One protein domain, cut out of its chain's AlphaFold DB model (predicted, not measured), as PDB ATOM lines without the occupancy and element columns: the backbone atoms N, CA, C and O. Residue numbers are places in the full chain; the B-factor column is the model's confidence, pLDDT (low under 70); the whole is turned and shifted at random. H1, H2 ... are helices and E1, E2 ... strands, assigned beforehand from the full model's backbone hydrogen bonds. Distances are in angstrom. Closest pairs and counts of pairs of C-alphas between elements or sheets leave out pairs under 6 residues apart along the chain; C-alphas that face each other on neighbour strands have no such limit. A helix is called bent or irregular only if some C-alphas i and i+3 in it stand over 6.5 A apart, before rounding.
ATOM      1  N   VAL A   3     -24.366  14.054 -33.959       94.31
ATOM      2  CA  VAL A   3     -24.118  14.530 -35.317       94.31
ATOM      3  C   VAL A   3     -23.551  15.933 -35.247       94.31
ATOM      4  O   VAL A   3     -24.015  16.757 -34.464       94.31
ATOM      5  N   GLU A   4     -22.558  16.202 -36.068       92.81
ATOM      6  CA  GLU A   4     -21.997  17.521 -36.282       92.81
ATOM      7  C   GLU A   4     -22.560  18.136 -37.566       92.81
ATOM      8  O   GLU A   4     -22.720  17.440 -38.570       92.81
ATOM      9  N   VAL A   5     -22.858  19.435 -37.527       91.44
ATOM     10  CA  VAL A   5     -23.357  20.195 -38.678       91.44
ATOM     11  C   VAL A   5     -22.272  21.136 -39.181       91.44
ATOM     12  O   VAL A   5     -21.928  22.115 -38.525       91.44
ATOM     13  N   PHE A   6     -21.768  20.885 -40.378       86.94
ATOM     14  CA  PHE A   6     -20.890  21.812 -41.075       86.94
ATOM     15  C   PHE A   6     -21.722  22.747 -41.943       86.94
ATOM     16  O   PHE A   6     -22.518  22.302 -42.766       86.94
ATOM     17  N   LEU A   7     -21.529  24.046 -41.743       79.12
ATOM     18  CA  LEU A   7     -21.972  25.078 -42.672       79.12
ATOM     19  C   LEU A   7     -20.851  25.242 -43.695       79.12
ATOM     20  O   LEU A   7     -19.715  25.478 -43.286       79.12
ATOM     21  N   ASP A   8     -21.139  25.084 -44.985       68.25
ATOM     22  CA  ASP A   8     -20.137  25.331 -46.023       68.25
ATOM     23  C   ASP A   8     -20.266  26.782 -46.517       68.25
ATOM     24  O   ASP A   8     -21.196  27.080 -47.269       68.25
ATOM     25  N   PRO A   9     -19.364  27.698 -46.108       57.88
ATOM     26  CA  PRO A   9     -19.396  29.082 -46.572       57.88
ATOM     27  C   PRO A   9     -19.010  29.212 -48.052       57.88
ATOM     28  O   PRO A   9     -19.290  30.241 -48.655       57.88
ATOM     29  N   ASN A  10     -18.387  28.191 -48.655       57.28
ATOM     30  CA  ASN A  10     -17.970  28.221 -50.060       57.28
ATOM     31  C   ASN A  10     -19.080  27.776 -51.017       57.28
ATOM     32  O   ASN A  10     -18.904  27.861 -52.233       57.28
ATOM     33  N   ARG A  11     -20.203  27.262 -50.496       57.03
ATOM     34  CA  ARG A  11     -21.278  26.688 -51.314       57.03
ATOM     35  C   ARG A  11     -22.442  27.622 -51.624       57.03
ATOM     36  O   ARG A  11     -23.301  27.180 -52.377       57.03
ATOM     37  N   ASP A  12     -22.470  28.872 -51.151       50.38
ATOM     38  CA  ASP A  12     -23.482  29.827 -51.627       50.38
ATOM     39  C   ASP A  12     -22.988  31.277 -51.763       50.38
ATOM     40  O   ASP A  12     -22.595  31.937 -50.805       50.38
ATOM     41  N   LEU A  13     -23.081  31.766 -53.003       51.94
ATOM     42  CA  LEU A  13     -22.902  33.150 -53.457       51.94
ATOM     43  C   LEU A  13     -24.207  33.973 -53.364       51.94
ATOM     44  O   LEU A  13     -24.321  35.015 -54.003       51.94
ATOM     45  N   ALA A  14     -25.211  33.540 -52.602       48.66
ATOM     46  CA  ALA A  14     -26.477  34.260 -52.485       48.66
ATOM     47  C   ALA A  14     -26.647  34.784 -51.058       48.66
ATOM     48  O   ALA A  14     -26.809  34.024 -50.109       48.66
ATOM     49  N   GLY A  15     -26.532  36.103 -50.921       53.88
ATOM     50  CA  GLY A  15     -26.487  36.781 -49.640       53.88
ATOM     51  C   GLY A  15     -27.727  36.623 -48.756       53.88
ATOM     52  O   GLY A  15     -28.833  36.328 -49.202       53.88
ATOM     53  N   HIS A  16     -27.461  36.985 -47.503       48.41
ATOM     54  CA  HIS A  16     -28.352  37.379 -46.417       48.41
ATOM     55  C   HIS A  16     -28.785  36.290 -45.419       48.41
ATOM     56  O   HIS A  16     -29.374  35.265 -45.745       48.41
ATOM     57  N   ASP A  17     -28.476  36.648 -44.170       50.72
ATOM     58  CA  ASP A  17     -28.759  36.058 -42.867       50.72
ATOM     59  C   ASP A  17     -28.043  34.744 -42.508       50.72
ATOM     60  O   ASP A  17     -28.391  33.673 -43.010       50.72
ATOM     61  N   PRO A  18     -27.065  34.772 -41.572       58.31
ATOM     62  CA  PRO A  18     -26.484  33.544 -41.046       58.31
ATOM     63  C   PRO A  18     -27.588  32.741 -40.356       58.31
ATOM     64  O   PRO A  18     -28.097  33.134 -39.301       58.31
ATOM     65  N   ILE A  19     -27.970  31.598 -40.934       66.38
ATOM     66  CA  ILE A  19     -28.939  30.718 -40.283       66.38
ATOM     67  C   ILE A  19     -28.341  30.243 -38.963       66.38
ATOM     68  O   ILE A  19     -27.349  29.511 -38.901       66.38
ATOM     69  N   ILE A  20     -29.003  30.637 -37.879       74.50
ATOM     70  CA  ILE A  20     -28.741  30.070 -36.568       74.50
ATOM     71  C   ILE A  20     -29.168  28.602 -36.635       74.50
ATOM     72  O   ILE A  20     -30.326  28.272 -36.920       74.50
ATOM     73  N   ILE A  21     -28.215  27.707 -36.379       84.56
ATOM     74  CA  ILE A  21     -28.492  26.280 -36.244       84.56
ATOM     75  C   ILE A  21     -29.327  26.104 -34.972       84.56
ATOM     76  O   ILE A  21     -28.814  26.138 -33.855       84.56
ATOM     77  N   THR A  22     -30.638  25.969 -35.152       90.69
ATOM     78  CA  THR A  22     -31.612  25.742 -34.082       90.69
ATOM     79  C   THR A  22     -32.158  24.320 -34.156       90.69
ATOM     80  O   THR A  22     -32.142  23.680 -35.209       90.69
ATOM     81  N   GLN A  23     -32.711  23.831 -33.043       93.06
ATOM     82  CA  GLN A  23     -33.392  22.530 -33.012       93.06
ATOM     83  C   GLN A  23     -34.516  22.443 -34.050       93.06
ATOM     84  O   GLN A  23     -34.687  21.403 -34.684       93.06
ATOM     85  N   PHE A  24     -35.253  23.540 -34.242       93.00
ATOM     86  CA  PHE A  24     -36.332  23.620 -35.218       93.00
ATOM     87  C   PHE A  24     -35.810  23.468 -36.650       93.00
ATOM     88  O   PHE A  24     -36.276  22.588 -37.369       93.00
ATOM     89  N   ASN A  25     -34.803  24.258 -37.034       91.38
ATOM     90  CA  ASN A  25     -34.244  24.243 -38.388       91.38
ATOM     91  C   ASN A  25     -33.648  22.873 -38.740       91.38
ATOM     92  O   ASN A  25     -33.944  22.323 -39.801       91.38
ATOM     93  N   VAL A  26     -32.887  22.278 -37.815       93.19
ATOM     94  CA  VAL A  26     -32.318  20.930 -37.984       93.19
ATOM     95  C   VAL A  26     -33.422  19.878 -38.072       93.19
ATOM     96  O   VAL A  26     -33.405  19.033 -38.965       93.19
ATOM     97  N   SER A  27     -34.417  19.931 -37.180       95.25
ATOM     98  CA  SER A  27     -35.524  18.974 -37.214       95.25
ATOM     99  C   SER A  27     -36.329  19.079 -38.504       95.25
ATOM    100  O   SER A  27     -36.785  18.045 -38.987       95.25
ATOM    101  N   LYS A  28     -36.561  20.292 -39.010       94.19
ATOM    102  CA  LYS A  28     -37.309  20.515 -40.244       94.19
ATOM    103  C   LYS A  28     -36.528  19.976 -41.442       94.19
ATOM    104  O   LYS A  28     -37.048  19.114 -42.134       94.19
ATOM    105  N   GLY A  29     -35.264  20.374 -41.604       93.69
ATOM    106  CA  GLY A  29     -34.439  19.928 -42.734       93.69
ATOM    107  C   GLY A  29     -34.297  18.404 -42.819       93.69
ATOM    108  O   GLY A  29     -34.383  17.828 -43.900       93.69
ATOM    109  N   ILE A  30     -34.166  17.724 -41.674       95.00
ATOM    110  CA  ILE A  30     -34.114  16.255 -41.654       95.00
ATOM    111  C   ILE A  30     -35.478  15.646 -42.005       95.00
ATOM    112  O   ILE A  30     -35.519  14.691 -42.772       95.00
ATOM    113  N   LYS A  31     -36.592  16.177 -41.483       95.44
ATOM    114  CA  LYS A  31     -37.942  15.686 -41.830       95.44
ATOM    115  C   LYS A  31     -38.244  15.861 -43.315       95.44
ATOM    116  O   LYS A  31     -38.736  14.920 -43.930       95.44
ATOM    117  N   ASP A  32     -37.891  17.010 -43.883       95.38
ATOM    118  CA  ASP A  32     -38.048  17.292 -45.310       95.38
ATOM    119  C   ASP A  32     -37.210  16.304 -46.142       95.38
ATOM    120  O   ASP A  32     -37.699  15.730 -47.112       95.38
ATOM    121  N   SER A  33     -35.978  16.004 -45.711       95.56
ATOM    122  CA  SER A  33     -35.141  14.982 -46.355       95.56
ATOM    123  C   SER A  33     -35.722  13.567 -46.231       95.56
ATOM    124  O   SER A  33     -35.685  12.799 -47.192       95.56
ATOM    125  N   ILE A  34     -36.302  13.205 -45.080       96.19
ATOM    126  CA  ILE A  34     -36.985  11.911 -44.925       96.19
ATOM    127  C   ILE A  34     -38.167  11.831 -45.894       96.19
ATOM    128  O   ILE A  34     -38.329  10.815 -46.566       96.19
ATOM    129  N   LEU A  35     -38.966  12.895 -45.990       96.62
ATOM    130  CA  LEU A  35     -40.117  12.954 -46.882       96.62
ATOM    131  C   LEU A  35     -39.711  12.790 -48.350       96.62
ATOM    132  O   LEU A  35     -40.296  11.976 -49.059       96.62
ATOM    133  N   VAL A  36     -38.685  13.518 -48.792       96.62
ATOM    134  CA  VAL A  36     -38.212  13.468 -50.184       96.62
ATOM    135  C   VAL A  36     -37.660  12.086 -50.551       96.62
ATOM    136  O   VAL A  36     -37.921  11.605 -51.650       96.62
ATOM    137  N   ASN A  37     -36.922  11.435 -49.648       96.12
ATOM    138  CA  ASN A  37     -36.215  10.188 -49.965       96.12
ATOM    139  C   ASN A  37     -37.015   8.913 -49.643       96.12
ATOM    140  O   ASN A  37     -36.792   7.877 -50.267       96.12
ATOM    141  N   PHE A  38     -37.937   8.966 -48.677       95.38
ATOM    142  CA  PHE A  38     -38.692   7.800 -48.192       95.38
ATOM    143  C   PHE A  38     -40.218   7.975 -48.264       95.38
ATOM    144  O   PHE A  38     -40.960   7.064 -47.886       95.38
ATOM    145  N   GLY A  39     -40.698   9.124 -48.745       96.62
ATOM    146  CA  GLY A  39     -42.116   9.437 -48.887       96.62
ATOM    147  C   GLY A  39     -42.847   9.643 -47.558       96.62
ATOM    148  O   GLY A  39     -42.280   9.565 -46.466       96.62
ATOM    149  N   GLU A  40     -44.158   9.862 -47.661       96.19
ATOM    150  CA  GLU A  40     -45.045  10.107 -46.515       96.19
ATOM    151  C   GLU A  40     -45.037   8.950 -45.508       96.19
ATOM    152  O   GLU A  40     -45.007   9.160 -44.299       96.19
ATOM    153  N   CYS A  41     -44.992   7.704 -45.995       94.06
ATOM    154  CA  CYS A  41     -44.928   6.519 -45.138       94.06
ATOM    155  C   CYS A  41     -43.608   6.461 -44.340       94.06
ATOM    156  O   CYS A  41     -43.597   6.164 -43.140       94.06
ATOM    157  N   GLY A  42     -42.483   6.801 -44.982       93.12
ATOM    158  CA  GLY A  42     -41.179   6.890 -44.328       93.12
ATOM    159  C   GLY A  42     -41.125   7.988 -43.265       93.12
ATOM    160  O   GLY A  42     -40.596   7.770 -42.169       93.12
ATOM    161  N   LEU A  43     -41.729   9.139 -43.559       95.56
ATOM    162  CA  LEU A  43     -41.848  10.238 -42.608       95.56
ATOM    163  C   LEU A  43     -42.745   9.860 -41.423       95.56
ATOM    164  O   LEU A  43     -42.327  10.018 -40.276       95.56
ATOM    165  N   ALA A  44     -43.936   9.319 -41.681       94.75
ATOM    166  CA  ALA A  44     -44.904   8.947 -40.651       94.75
ATOM    167  C   ALA A  44     -44.347   7.891 -39.682       94.75
ATOM    168  O   ALA A  44     -44.461   8.054 -38.466       94.75
ATOM    169  N   SER A  45     -43.680   6.855 -40.207       93.88
ATOM    170  CA  SER A  45     -43.022   5.818 -39.390       93.88
ATOM    171  C   SER A  45     -41.921   6.387 -38.489       93.88
ATOM    172  O   SER A  45     -41.784   5.981 -37.334       93.88
ATOM    173  N   SER A  46     -41.178   7.384 -38.973       93.75
ATOM    174  CA  SER A  46     -40.087   8.008 -38.217       93.75
ATOM    175  C   SER A  46     -40.568   9.082 -37.234       93.75
ATOM    176  O   SER A  46     -39.884   9.354 -36.247       93.75
ATOM    177  N   LEU A  47     -41.730   9.702 -37.467       92.06
ATOM    178  CA  LEU A  47     -42.173  10.918 -36.768       92.06
ATOM    179  C   LEU A  47     -42.295  10.737 -35.249       92.06
ATOM    180  O   LEU A  47     -41.980  11.649 -34.485       92.06
ATOM    181  N   ALA A  48     -42.745   9.557 -34.813       90.44
ATOM    182  CA  ALA A  48     -42.951   9.252 -33.400       90.44
ATOM    183  C   ALA A  48     -41.629   9.099 -32.627       90.44
ATOM    184  O   ALA A  48     -41.558   9.415 -31.436       90.44
ATOM    185  N   SER A  49     -40.575   8.611 -33.288       91.62
ATOM    186  CA  SER A  49     -39.304   8.272 -32.641       91.62
ATOM    187  C   SER A  49     -38.194   9.294 -32.896       91.62
ATOM    188  O   SER A  49     -37.290   9.435 -32.063       91.62
ATOM    189  N   PHE A  50     -38.281  10.028 -34.007       95.06
ATOM    190  CA  PHE A  50     -37.336  11.057 -34.413       95.06
ATOM    191  C   PHE A  50     -37.514  12.344 -33.604       95.06
ATOM    192  O   PHE A  50     -38.534  13.028 -33.702       95.06
ATOM    193  N   GLN A  51     -36.498  12.710 -32.821       94.94
ATOM    194  CA  GLN A  51     -36.476  13.974 -32.081       94.94
ATOM    195  C   GLN A  51     -35.058  14.540 -32.002       94.94
ATOM    196  O   GLN A  51     -34.136  13.869 -31.534       94.94
ATOM    197  N   VAL A  52     -34.898  15.810 -32.364       95.31
ATOM    198  CA  VAL A  52     -33.685  16.579 -32.058       95.31
ATOM    199  C   VAL A  52     -33.758  16.998 -30.589       95.31
ATOM    200  O   VAL A  52     -34.716  17.644 -30.174       95.31
ATOM    201  N   LYS A  53     -32.792  16.569 -29.773       93.75
ATOM    202  CA  LYS A  53     -32.785  16.779 -28.312       93.75
ATOM    203  C   LYS A  53     -31.856  17.889 -27.858       93.75
ATOM    204  O   LYS A  53     -32.087  18.480 -26.809       93.75
ATOM    205  N   TYR A  54     -30.795  18.120 -28.609       92.62
ATOM    206  CA  TYR A  54     -29.780  19.102 -28.281       92.62
ATOM    207  C   TYR A  54     -29.178  19.623 -29.570       92.62
ATOM    208  O   TYR A  54     -28.995  18.852 -30.513       92.62
ATOM    209  N   VAL A  55     -28.888  20.915 -29.581       92.56
ATOM    210  CA  VAL A  55     -28.170  21.612 -30.639       92.56
ATOM    211  C   VAL A  55     -27.331  22.680 -29.955       92.56
ATOM    212  O   VAL A  55     -27.880  23.483 -29.199       92.56
ATOM    213  N   ASN A  56     -26.032  22.689 -30.225       90.19
ATOM    214  CA  ASN A  56     -25.139  23.772 -29.852       90.19
ATOM    215  C   ASN A  56     -24.847  24.623 -31.100       90.19
ATOM    216  O   ASN A  56     -24.200  24.132 -32.024       90.19
ATOM    217  N   PRO A  57     -25.297  25.885 -31.169       84.69
ATOM    218  CA  PRO A  57     -25.042  26.737 -32.326       84.69
ATOM    219  C   PRO A  57     -23.578  27.187 -32.439       84.69
ATOM    220  O   PRO A  57     -23.189  27.626 -33.521       84.69
ATOM    221  N   ILE A  58     -22.779  27.082 -31.370       83.50
ATOM    222  CA  ILE A  58     -21.359  27.457 -31.354       83.50
ATOM    223  C   ILE A  58     -20.519  26.297 -31.889       83.50
ATOM    224  O   ILE A  58     -19.897  26.425 -32.938       83.50
ATOM    225  N   THR A  59     -20.565  25.139 -31.224       87.31
ATOM    226  CA  THR A  59     -19.778  23.948 -31.609       87.31
ATOM    227  C   THR A  59     -20.407  23.139 -32.745       87.31
ATOM    228  O   THR A  59     -19.795  22.197 -33.237       87.31
ATOM    229  N   LYS A  60     -21.633  23.493 -33.160       89.75
ATOM    230  CA  LYS A  60     -22.433  22.834 -34.209       89.75
ATOM    231  C   LYS A  60     -22.776  21.365 -33.936       89.75
ATOM    232  O   LYS A  60     -23.184  20.633 -34.840       89.75
ATOM    233  N   LEU A  61     -22.671  20.932 -32.681       92.44
ATOM    234  CA  LEU A  61     -23.019  19.580 -32.257       92.44
ATOM    235  C   LEU A  61     -24.520  19.428 -32.023       92.44
ATOM    236  O   LEU A  61     -25.174  20.286 -31.432       92.44
ATOM    237  N   CYS A  62     -25.062  18.291 -32.442       93.75
ATOM    238  CA  CYS A  62     -26.469  17.941 -32.323       93.75
ATOM    239  C   CYS A  62     -26.635  16.532 -31.740       93.75
ATOM    240  O   CYS A  62     -25.927  15.596 -32.114       93.75
ATOM    241  N   ILE A  63     -27.632  16.347 -30.872       94.69
ATOM    242  CA  ILE A  63     -28.056  15.017 -30.408       94.69
ATOM    243  C   ILE A  63     -29.428  14.716 -30.990       94.69
ATOM    244  O   ILE A  63     -30.409  15.410 -30.710       94.69
ATOM    245  N   ILE A  64     -29.502  13.631 -31.752       95.06
ATOM    246  CA  ILE A  64     -30.709  13.159 -32.418       95.06
ATOM    247  C   ILE A  64     -31.098  11.802 -31.838       95.06
ATOM    248  O   ILE A  64     -30.296  10.861 -31.775       95.06
ATOM    249  N   ARG A  65     -32.354  11.702 -31.412       94.19
ATOM    250  CA  ARG A  65     -33.009  10.457 -31.020       94.19
ATOM    251  C   ARG A  65     -33.743   9.879 -32.229       94.19
ATOM    252  O   ARG A  65     -34.407  10.619 -32.943       94.19
ATOM    253  N   ALA A  66     -33.641   8.567 -32.398       93.88
ATOM    254  CA  ALA A  66     -34.456   7.747 -33.290       93.88
ATOM    255  C   ALA A  66     -34.686   6.383 -32.612       93.88
ATOM    256  O   ALA A  66     -33.959   6.044 -31.667       93.88
ATOM    257  N   SER A  67     -35.693   5.620 -33.040       93.06
ATOM    258  CA  SER A  67     -35.877   4.237 -32.574       93.06
ATOM    259  C   SER A  67     -34.854   3.293 -33.212       93.06
ATOM    260  O   SER A  67     -34.179   3.648 -34.178       93.06
ATOM    261  N   ARG A  68     -34.713   2.082 -32.660       90.81
ATOM    262  CA  ARG A  68     -33.749   1.086 -33.160       90.81
ATOM    263  C   ARG A  68     -34.140   0.528 -34.526       90.81
ATOM    264  O   ARG A  68     -33.277   0.066 -35.258       90.81
ATOM    265  N   GLU A  69     -35.418   0.584 -34.856       92.12
ATOM    266  CA  GLU A  69     -35.967   0.112 -36.120       92.12
ATOM    267  C   GLU A  69     -35.783   1.170 -37.218       92.12
ATOM    268  O   GLU A  69     -35.551   0.836 -38.374       92.12
ATOM    269  N   GLU A  70     -35.809   2.456 -36.848       92.62
ATOM    270  CA  GLU A  70     -35.854   3.575 -37.797       92.62
ATOM    271  C   GLU A  70     -34.539   4.361 -37.908       92.62
ATOM    272  O   GLU A  70     -34.388   5.192 -38.806       92.62
ATOM    273  N   TYR A  71     -33.555   4.126 -37.029       93.38
ATOM    274  CA  TYR A  71     -32.330   4.942 -37.018       93.38
ATOM    275  C   TYR A  71     -31.563   4.898 -38.344       93.38
ATOM    276  O   TYR A  71     -30.981   5.912 -38.710       93.38
ATOM    277  N   GLN A  72     -31.566   3.771 -39.068       94.44
ATOM    278  CA  GLN A  72     -30.873   3.655 -40.358       94.44
ATOM    279  C   GLN A  72     -31.518   4.542 -41.422       94.44
ATOM    280  O   GLN A  72     -30.813   5.214 -42.174       94.44
ATOM    281  N   LYS A  73     -32.855   4.593 -41.447       94.88
ATOM    282  CA  LYS A  73     -33.627   5.464 -42.339       94.88
ATOM    283  C   LYS A  73     -33.353   6.930 -42.021       94.88
ATOM    284  O   LYS A  73     -33.000   7.702 -42.908       94.88
ATOM    285  N   VAL A  74     -33.427   7.297 -40.739       95.25
ATOM    286  CA  VAL A  74     -33.127   8.663 -40.285       95.25
ATOM    287  C   VAL A  74     -31.678   9.042 -40.605       95.25
ATOM    288  O   VAL A  74     -31.435  10.134 -41.107       95.25
ATOM    289  N   TRP A  75     -30.712   8.156 -40.357       95.44
ATOM    290  CA  TRP A  75     -29.303   8.405 -40.665       95.44
ATOM    291  C   TRP A  75     -29.073   8.586 -42.168       95.44
ATOM    292  O   TRP A  75     -28.413   9.542 -42.569       95.44
ATOM    293  N   SER A  76     -29.687   7.739 -42.993       95.44
ATOM    294  CA  SER A  76     -29.631   7.864 -44.453       95.44
ATOM    295  C   SER A  76     -30.230   9.190 -44.932       95.44
ATOM    296  O   SER A  76     -29.662   9.846 -45.796       95.44
ATOM    297  N   ALA A  77     -31.338   9.643 -44.338       95.44
ATOM    298  CA  ALA A  77     -31.901  10.953 -44.664       95.44
ATOM    299  C   ALA A  77     -30.980  12.110 -44.244       95.44
ATOM    300  O   ALA A  77     -30.882  13.099 -44.969       95.44
ATOM    301  N   ILE A  78     -30.301  11.996 -43.093       94.69
ATOM    302  CA  ILE A  78     -29.358  13.005 -42.584       94.69
ATOM    303  C   ILE A  78     -28.189  13.207 -43.555       94.69
ATOM    304  O   ILE A  78     -27.837  14.350 -43.840       94.69
ATOM    305  N   THR A  79     -27.605  12.131 -44.092       93.31
ATOM    306  CA  THR A  79     -26.480  12.238 -45.042       93.31
ATOM    307  C   THR A  79     -26.891  12.836 -46.390       93.31
ATOM    308  O   THR A  79     -26.042  13.349 -47.114       93.31
ATOM    309  N   MET A  80     -28.187  12.810 -46.714       93.38
ATOM    310  CA  MET A  80     -28.754  13.389 -47.935       93.38
ATOM    311  C   MET A  80     -29.207  14.849 -47.776       93.38
ATOM    312  O   MET A  80     -29.602  15.472 -48.765       93.38
ATOM    313  N   VAL A  81     -29.153  15.426 -46.568       92.25
ATOM    314  CA  VAL A  81     -29.480  16.846 -46.376       92.25
ATOM    315  C   VAL A  81     -28.389  17.700 -47.016       92.25
ATOM    316  O   VAL A  81     -27.235  17.650 -46.603       92.25
ATOM    317  N   ARG A  82     -28.767  18.499 -48.021       88.50
ATOM    318  CA  ARG A  82     -27.847  19.407 -48.730       88.50
ATOM    319  C   ARG A  82     -27.921  20.849 -48.241       88.50
ATOM    320  O   ARG A  82     -26.939  21.575 -48.348       88.50
ATOM    321  N   SER A  83     -29.069  21.261 -47.718       87.50
ATOM    322  CA  SER A  83     -29.286  22.608 -47.204       87.50
ATOM    323  C   SER A  83     -30.327  22.614 -46.088       87.50
ATOM    324  O   SER A  83     -31.184  21.731 -45.998       87.50
ATOM    325  N   ILE A  84     -30.238  23.619 -45.223       86.44
ATOM    326  CA  ILE A  84     -31.270  23.959 -44.242       86.44
ATOM    327  C   ILE A  84     -31.635  25.415 -44.490       86.44
ATOM    328  O   ILE A  84     -30.788  26.293 -44.343       86.44
ATOM    329  N   GLY A  85     -32.884  25.671 -44.881       81.19
ATOM    330  CA  GLY A  85     -33.259  26.981 -45.409       81.19
ATOM    331  C   GLY A  85     -32.430  27.299 -46.655       81.19
ATOM    332  O   GLY A  85     -32.372  26.478 -47.568       81.19
ATOM    333  N   ASN A  86     -31.750  28.445 -46.647       77.44
ATOM    334  CA  ASN A  86     -30.897  28.903 -47.748       77.44
ATOM    335  C   ASN A  86     -29.398  28.685 -47.479       77.44
ATOM    336  O   ASN A  86     -28.569  29.276 -48.156       77.44
ATOM    337  N   CYS A  87     -29.037  27.877 -46.476       80.38
ATOM    338  CA  CYS A  87     -27.637  27.599 -46.160       80.38
ATOM    339  C   CYS A  87     -27.267  26.159 -46.540       80.38
ATOM    340  O   CYS A  87     -27.912  25.225 -46.044       80.38
ATOM    341  N   PRO A  88     -26.218  25.952 -47.354       86.56
ATOM    342  CA  PRO A  88     -25.647  24.639 -47.612       86.56
ATOM    343  C   PRO A  88     -25.087  24.039 -46.332       86.56
ATOM    344  O   PRO A  88     -24.321  24.679 -45.604       86.56
ATOM    345  N   VAL A  89     -25.456  22.789 -46.066       88.06
ATOM    346  CA  VAL A  89     -24.988  22.073 -44.882       88.06
ATOM    347  C   VAL A  89     -24.488  20.686 -45.236       88.06
ATOM    348  O   VAL A  89     -24.950  20.062 -46.191       88.06
ATOM    349  N   LEU A  90     -23.568  20.189 -44.417       90.56
ATOM    350  CA  LEU A  90     -23.147  18.799 -44.405       90.56
ATOM    351  C   LEU A  90     -23.264  18.264 -42.981       90.56
ATOM    352  O   LEU A  90     -22.816  18.899 -42.029       90.56
ATOM    353  N   PHE A  91     -23.837  17.076 -42.833       92.50
ATOM    354  CA  PHE A  91     -23.909  16.399 -41.546       92.50
ATOM    355  C   PHE A  91     -22.849  15.307 -41.443       92.50
ATOM    356  O   PHE A  91     -22.731  14.464 -42.331       92.50
ATOM    357  N   ASN A  92     -22.130  15.281 -40.324       92.31
ATOM    358  CA  ASN A  92     -21.165  14.240 -39.996       92.31
ATOM    359  C   ASN A  92     -21.619  13.465 -38.754       92.31
ATOM    360  O   ASN A  92     -21.822  14.047 -37.689       92.31
ATOM    361  N   LEU A  93     -21.795  12.149 -38.872       93.44
ATOM    362  CA  LEU A  93     -22.150  11.304 -37.734       93.44
ATOM    363  C   LEU A  93     -20.892  11.016 -36.904       93.44
ATOM    364  O   LEU A  93     -19.965  10.385 -37.397       93.44
ATOM    365  N   LEU A  94     -20.889  11.435 -35.639       93.00
ATOM    366  CA  LEU A  94     -19.762  11.221 -34.727       93.00
ATOM    367  C   LEU A  94     -19.905   9.935 -33.912       93.00
ATOM    368  O   LEU A  94     -18.922   9.238 -33.682       93.00
ATOM    369  N   ASP A  95     -21.120   9.641 -33.437       93.06
ATOM    370  CA  ASP A  95     -21.360   8.483 -32.574       93.06
ATOM    371  C   ASP A  95     -22.820   7.995 -32.599       93.06
ATOM    372  O   ASP A  95     -23.786   8.759 -32.764       93.06
ATOM    373  N   LEU A  96     -22.986   6.696 -32.363       92.56
ATOM    374  CA  LEU A  96     -24.257   5.984 -32.286       92.56
ATOM    375  C   LEU A  96     -24.342   5.258 -30.940       92.56
ATOM    376  O   LEU A  96     -23.747   4.205 -30.744       92.56
ATOM    377  N   SER A  97     -25.151   5.789 -30.020       90.50
ATOM    378  CA  SER A  97     -25.386   5.160 -28.719       90.50
ATOM    379  C   SER A  97     -26.866   4.899 -28.449       90.50
ATOM    380  O   SER A  97     -27.742   5.676 -28.836       90.50
ATOM    381  N   GLY A  98     -27.141   3.797 -27.744       87.50
ATOM    382  CA  GLY A  98     -28.487   3.372 -27.352       87.50
ATOM    383  C   GLY A  98     -29.042   4.066 -26.103       87.50
ATOM    384  O   GLY A  98     -30.193   3.829 -25.744       87.50
ATOM    385  N   SER A  99     -28.251   4.910 -25.428       85.06
ATOM    386  CA  SER A  99     -28.669   5.645 -24.230       85.06
ATOM    387  C   SER A  99     -28.327   7.125 -24.336       85.06
ATOM    388  O   SER A  99     -27.199   7.498 -24.653       85.06
ATOM    389  N   ILE A 100     -29.285   7.982 -23.973       82.88
ATOM    390  CA  ILE A 100     -29.085   9.437 -23.923       82.88
ATOM    391  C   ILE A 100     -27.962   9.805 -22.941       82.88
ATOM    392  O   ILE A 100     -27.234  10.760 -23.190       82.88
ATOM    393  N   LYS A 101     -27.783   9.042 -21.850       86.50
ATOM    394  CA  LYS A 101     -26.708   9.289 -20.873       86.50
ATOM    395  C   LYS A 101     -25.324   9.085 -21.494       86.50
ATOM    396  O   LYS A 101     -24.455   9.933 -21.331       86.50
ATOM    397  N   ALA A 102     -25.145   7.997 -22.241       88.38
ATOM    398  CA  ALA A 102     -23.896   7.718 -22.942       88.38
ATOM    399  C   ALA A 102     -23.641   8.754 -24.048       88.38
ATOM    400  O   ALA A 102     -22.560   9.339 -24.080       88.38
ATOM    401  N   CYS A 103     -24.667   9.083 -24.850       88.50
ATOM    402  CA  CYS A 103     -24.586  10.171 -25.831       88.50
ATOM    403  C   CYS A 103     -24.141  11.488 -25.187       88.50
ATOM    404  O   CYS A 103     -23.301  12.184 -25.744       88.50
ATOM    405  N   ARG A 104     -24.693  11.843 -24.019       88.00
ATOM    406  CA  ARG A 104     -24.362  13.095 -23.327       88.00
ATOM    407  C   ARG A 104     -22.884  13.150 -22.951       88.00
ATOM    408  O   ARG A 104     -22.244  14.145 -23.256       88.00
ATOM    409  N   ASN A 105     -22.346  12.102 -22.331       91.06
ATOM    410  CA  ASN A 105     -20.942  12.090 -21.906       91.06
ATOM    411  C   ASN A 105     -19.982  12.220 -23.091       91.06
ATOM    412  O   ASN A 105     -18.992  12.937 -23.006       91.06
ATOM    413  N   VAL A 106     -20.285  11.540 -24.198       90.88
ATOM    414  CA  VAL A 106     -19.494  11.637 -25.428       90.88
ATOM    415  C   VAL A 106     -19.638  13.028 -26.054       90.88
ATOM    416  O   VAL A 106     -18.636  13.637 -26.413       90.88
ATOM    417  N   THR A 107     -20.859  13.573 -26.105       90.81
ATOM    418  CA  THR A 107     -21.119  14.925 -26.631       90.81
ATOM    419  C   THR A 107     -20.356  15.982 -25.842       90.81
ATOM    420  O   THR A 107     -19.741  16.832 -26.463       90.81
ATOM    421  N   LEU A 108     -20.349  15.916 -24.505       90.81
ATOM    422  CA  LEU A 108     -19.631  16.879 -23.661       90.81
ATOM    423  C   LEU A 108     -18.129  16.884 -23.955       90.81
ATOM    424  O   LEU A 108     -17.553  17.949 -24.130       90.81
ATOM    425  N   LYS A 109     -17.514  15.705 -24.108       91.44
ATOM    426  CA  LYS A 109     -16.095  15.609 -24.481       91.44
ATOM    427  C   LYS A 109     -15.820  16.245 -25.844       91.44
ATOM    428  O   LYS A 109     -14.845  16.970 -25.994       91.44
ATOM    429  N   TYR A 110     -16.669  15.978 -26.838       89.94
ATOM    430  CA  TYR A 110     -16.535  16.605 -28.155       89.94
ATOM    431  C   TYR A 110     -16.765  18.117 -28.101       89.94
ATOM    432  O   TYR A 110     -16.064  18.851 -28.790       89.94
ATOM    433  N   ASP A 111     -17.714  18.575 -27.287       88.44
ATOM    434  CA  ASP A 111     -18.038  19.990 -27.116       88.44
ATOM    435  C   ASP A 111     -16.856  20.751 -26.507       88.44
ATOM    436  O   ASP A 111     -16.439  21.756 -27.071       88.44
ATOM    437  N   GLU A 112     -16.242  20.218 -25.445       89.31
ATOM    438  CA  GLU A 112     -15.034  20.773 -24.819       89.31
ATOM    439  C   GLU A 112     -13.855  20.834 -25.803       89.31
ATOM    440  O   GLU A 112     -13.214  21.876 -25.949       89.31
ATOM    441  N   LEU A 113     -13.600  19.741 -26.533       89.12
ATOM    442  CA  LEU A 113     -12.525  19.680 -27.528       89.12
ATOM    443  C   LEU A 113     -12.736  20.687 -28.664       89.12
ATOM    444  O   LEU A 113     -11.793  21.362 -29.078       89.12
ATOM    445  N   LYS A 114     -13.968  20.801 -29.170       85.75
ATOM    446  CA  LYS A 114     -14.333  21.776 -30.205       85.75
ATOM    447  C   LYS A 114     -14.193  23.192 -29.674       85.75
ATOM    448  O   LYS A 114     -13.619  24.038 -30.350       85.75
ATOM    449  N   PHE A 115     -14.692  23.458 -28.474       85.25
ATOM    450  CA  PHE A 115     -14.643  24.786 -27.882       85.25
ATOM    451  C   PHE A 115     -13.201  25.291 -27.733       85.25
ATOM    452  O   PHE A 115     -12.915  26.425 -28.124       85.25
ATOM    453  N   GLU A 116     -12.272  24.443 -27.279       86.50
ATOM    454  CA  GLU A 116     -10.855  24.824 -27.190       86.50
ATOM    455  C   GLU A 116     -10.240  25.096 -28.576       86.50
ATOM    456  O   GLU A 116      -9.429  26.008 -28.714       86.50
ATOM    457  N   GLN A 117     -10.672  24.383 -29.624       82.44
ATOM    458  CA  GLN A 117     -10.265  24.670 -31.009       82.44
ATOM    459  C   GLN A 117     -10.837  25.996 -31.536       82.44
ATOM    460  O   GLN A 117     -10.166  26.690 -32.300       82.44
ATOM    461  N   TYR A 118     -12.057  26.369 -31.140       76.69
ATOM    462  CA  TYR A 118     -12.698  27.618 -31.575       76.69
ATOM    463  C   TYR A 118     -12.158  28.860 -30.858       76.69
ATOM    464  O   TYR A 118     -12.135  29.942 -31.443       76.69
ATOM    465  N   LYS A 119     -11.695  28.723 -29.615       78.62
ATOM    466  CA  LYS A 119     -11.147  29.815 -28.797       78.62
ATOM    467  C   LYS A 119     -10.068  30.670 -29.497       78.62
ATOM    468  O   LYS A 119     -10.221  31.893 -29.487       78.62
ATOM    469  N   PRO A 120      -9.022  30.108 -30.140       73.19
ATOM    470  CA  PRO A 120      -8.038  30.913 -30.867       73.19
ATOM    471  C   PRO A 120      -8.619  31.582 -32.120       73.19
ATOM    472  O   PRO A 120      -8.252  32.714 -32.424       73.19
ATOM    473  N   VAL A 121      -9.550  30.924 -32.822       67.38
ATOM    474  CA  VAL A 121     -10.181  31.469 -34.038       67.38
ATOM    475  C   VAL A 121     -11.033  32.691 -33.702       67.38
ATOM    476  O   VAL A 121     -10.911  33.723 -34.354       67.38
ATOM    477  N   VAL A 122     -11.840  32.614 -32.640       62.12
ATOM    478  CA  VAL A 122     -12.652  33.749 -32.170       62.12
ATOM    479  C   VAL A 122     -11.764  34.894 -31.679       62.12
ATOM    480  O   VAL A 122     -12.040  36.051 -31.990       62.12
ATOM    481  N   GLY A 123     -10.674  34.585 -30.968       62.50
ATOM    482  CA  GLY A 123      -9.693  35.592 -30.559       62.50
ATOM    483  C   GLY A 123      -9.072  36.338 -31.746       62.50
ATOM    484  O   GLY A 123      -8.906  37.553 -31.681       62.50
ATOM    485  N   ALA A 124      -8.789  35.636 -32.847       59.38
ATOM    486  CA  ALA A 124      -8.265  36.242 -34.068       59.38
ATOM    487  C   ALA A 124      -9.312  37.097 -34.806       59.38
ATOM    488  O   ALA A 124      -8.987  38.200 -35.240       59.38
ATOM    489  N   CYS A 125     -10.567  36.643 -34.910       57.31
ATOM    490  CA  CYS A 125     -11.643  37.421 -35.538       57.31
ATOM    491  C   CYS A 125     -11.921  38.733 -34.790       57.31
ATOM    492  O   CYS A 125     -11.974  39.786 -35.414       57.31
ATOM    493  N   LEU A 126     -11.994  38.693 -33.453       58.88
ATOM    494  CA  LEU A 126     -12.197  39.896 -32.635       58.88
ATOM    495  C   LEU A 126     -11.043  40.899 -32.767       58.88
ATOM    496  O   LEU A 126     -11.267  42.105 -32.703       58.88
ATOM    497  N   ALA A 127      -9.811  40.416 -32.956       56.94
ATOM    498  CA  ALA A 127      -8.662  41.282 -33.199       56.94
ATOM    499  C   ALA A 127      -8.745  41.979 -34.568       56.94
ATOM    500  O   ALA A 127      -8.403  43.154 -34.668       56.94
ATOM    501  N   ILE A 128      -9.228  41.285 -35.604       58.72
ATOM    502  CA  ILE A 128      -9.413  41.849 -36.950       58.72
ATOM    503  C   ILE A 128     -10.541  42.891 -36.945       58.72
ATOM    504  O   ILE A 128     -10.337  44.002 -37.431       58.72
ATOM    505  N   ASP A 129     -11.677  42.583 -36.312       57.31
ATOM    506  CA  ASP A 129     -12.804  43.518 -36.194       57.31
ATOM    507  C   ASP A 129     -12.411  44.789 -35.414       57.31
ATOM    508  O   ASP A 129     -12.812  45.894 -35.772       57.31
ATOM    509  N   ALA A 130     -11.574  44.660 -34.376       59.56
ATOM    510  CA  ALA A 130     -11.068  45.804 -33.614       59.56
ATOM    511  C   ALA A 130     -10.114  46.699 -34.425       59.56
ATOM    512  O   ALA A 130     -10.152  47.919 -34.272       59.56
ATOM    513  N   ILE A 131      -9.280  46.118 -35.296       58.72
ATOM    514  CA  ILE A 131      -8.399  46.884 -36.194       58.72
ATOM    515  C   ILE A 131      -9.238  47.672 -37.205       58.72
ATOM    516  O   ILE A 131      -8.981  48.851 -37.429       58.72
ATOM    517  N   GLN A 132     -10.300  47.068 -37.732       56.66
ATOM    518  CA  GLN A 132     -11.161  47.690 -38.738       56.66
ATOM    519  C   GLN A 132     -12.004  48.859 -38.188       56.66
ATOM    520  O   GLN A 132     -12.387  49.749 -38.942       56.66
ATOM    521  N   ILE A 133     -12.256  48.890 -36.872       58.00
ATOM    522  CA  ILE A 133     -12.914  50.007 -36.168       58.00
ATOM    523  C   ILE A 133     -11.933  51.158 -35.873       58.00
ATOM    524  O   ILE A 133     -12.360  52.298 -35.729       58.00
ATOM    525  N   LEU A 134     -10.628  50.882 -35.777       54.50
ATOM    526  CA  LEU A 134      -9.594  51.889 -35.498       54.50
ATOM    527  C   LEU A 134      -9.080  52.607 -36.758       54.50
ATOM    528  O   LEU A 134      -8.458  53.660 -36.637       54.50
ATOM    529  N   GLU A 135      -9.322  52.057 -37.950       52.44
ATOM    530  CA  GLU A 135      -8.941  52.659 -39.239       52.44
ATOM    531  C   GLU A 135     -10.009  53.604 -39.830       52.44
ATOM    532  O   GLU A 135      -9.857  54.063 -40.965       52.44
ATOM    533  N   HIS A 136     -11.068  53.926 -39.076       45.16
ATOM    534  CA  HIS A 136     -12.182  54.775 -39.513       45.16
ATOM    535  C   HIS A 136     -12.502  55.901 -38.521       45.16
ATOM    536  O   HIS A 136     -13.068  56.924 -38.985       45.16
TER     537      HIS A 136
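What this domain is: This is residues 3 to 136 of the 136 residues of the protein "Ribonuclease P" of Quercus lobata (UniProt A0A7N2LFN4). A strongly twisted sheet of four antiparallel strands has H2 and the arm H1a packed on one side and the arm H3a over the opposite face. H1 folds back in its second arm, H1b, and residues 119 to 136, of which 119 to 134 belong to H3, stick out as a long arm. The printed part has 134 residues with three named helices and four named strands, in the order E1, H1, E2, E3, H2, E4, H3; the sheet runs E2, E3, E1, E4, and the class is mixed. It is only just loose, close to compact, with a radius of gyration of the C-alphas of 17.2 A, and its outline is flat, 59 by 36 by 19 A.

How they stand to each other: E1, residues 3 to 7, is an inner strand, antiparallel to the edge strand E4, residues 87 to 95; N 4 and O 92, 2.8 A, are within hydrogen-bond range. On its other side is E3, residues 61 to 65, also antiparallel, with N 62 and O 3 at 2.7 A. The edge strand E2, residues 51 to 55, forms a hairpin with E3, with N 53 and O 63 at 2.8 A. H1, residues 23 to 47, assigned as one helix by its hydrogen bonds, is bent: C-alphas 37 and 40 are 9.5 A apart, and its arms are H1a, residues 23 to 37, and H1b, residues 40 to 47. H1a is on the sheet, only just at its level with a height of 3.9 A; its closest C-alphas to E2 are those of Gln 23 and Val 55, 5.8 A. H2, residues 71 to 79, touches H1a about perpendicular at 81 degrees, closest at the C-alphas of Ile 34 and Ala 77, 5.2 A. H2's height over the sheet is 8.8 A. H3, residues 100 to 134, also assigned as one helix by its hydrogen bonds, is bent, C-alphas 117 and 120 being 6.6 A apart; its arms H3a, residues 100 to 117, and H3b, residues 120 to 134, stand at a steep tilt of 45 degrees. H3a is over E3 and E1 at a height of 8.9 A, on the opposite face from H2: three layers, helices on both faces of a sheet. E1, H1, E2 and E3, H2, E4 are split strand-helix-strand units, two strands running the same way with another between them, each with a right-handed crossover. In H1a, H1b, H2, H3a and H3b every O i to N i+4 pair is within hydrogen-bond range.

Where its parts are: E1 begins at C-alpha 3, (-24.118, 14.530, -35.317). H1a is 21.2 A long, E4 24.3 A, H3a 25.2 A and H3b 21.5 A, ending at C-alpha 134, (-9.594, 51.889, -35.498).

The domain as a whole: The C-alphas of Glu 69 and His 136, the two farthest apart, are 59.7 A apart. The printed part has no cut; the link E1 to H1, 15 residues, is long. Confidence is under 70 at residues 8 to 19 and 121 to 136.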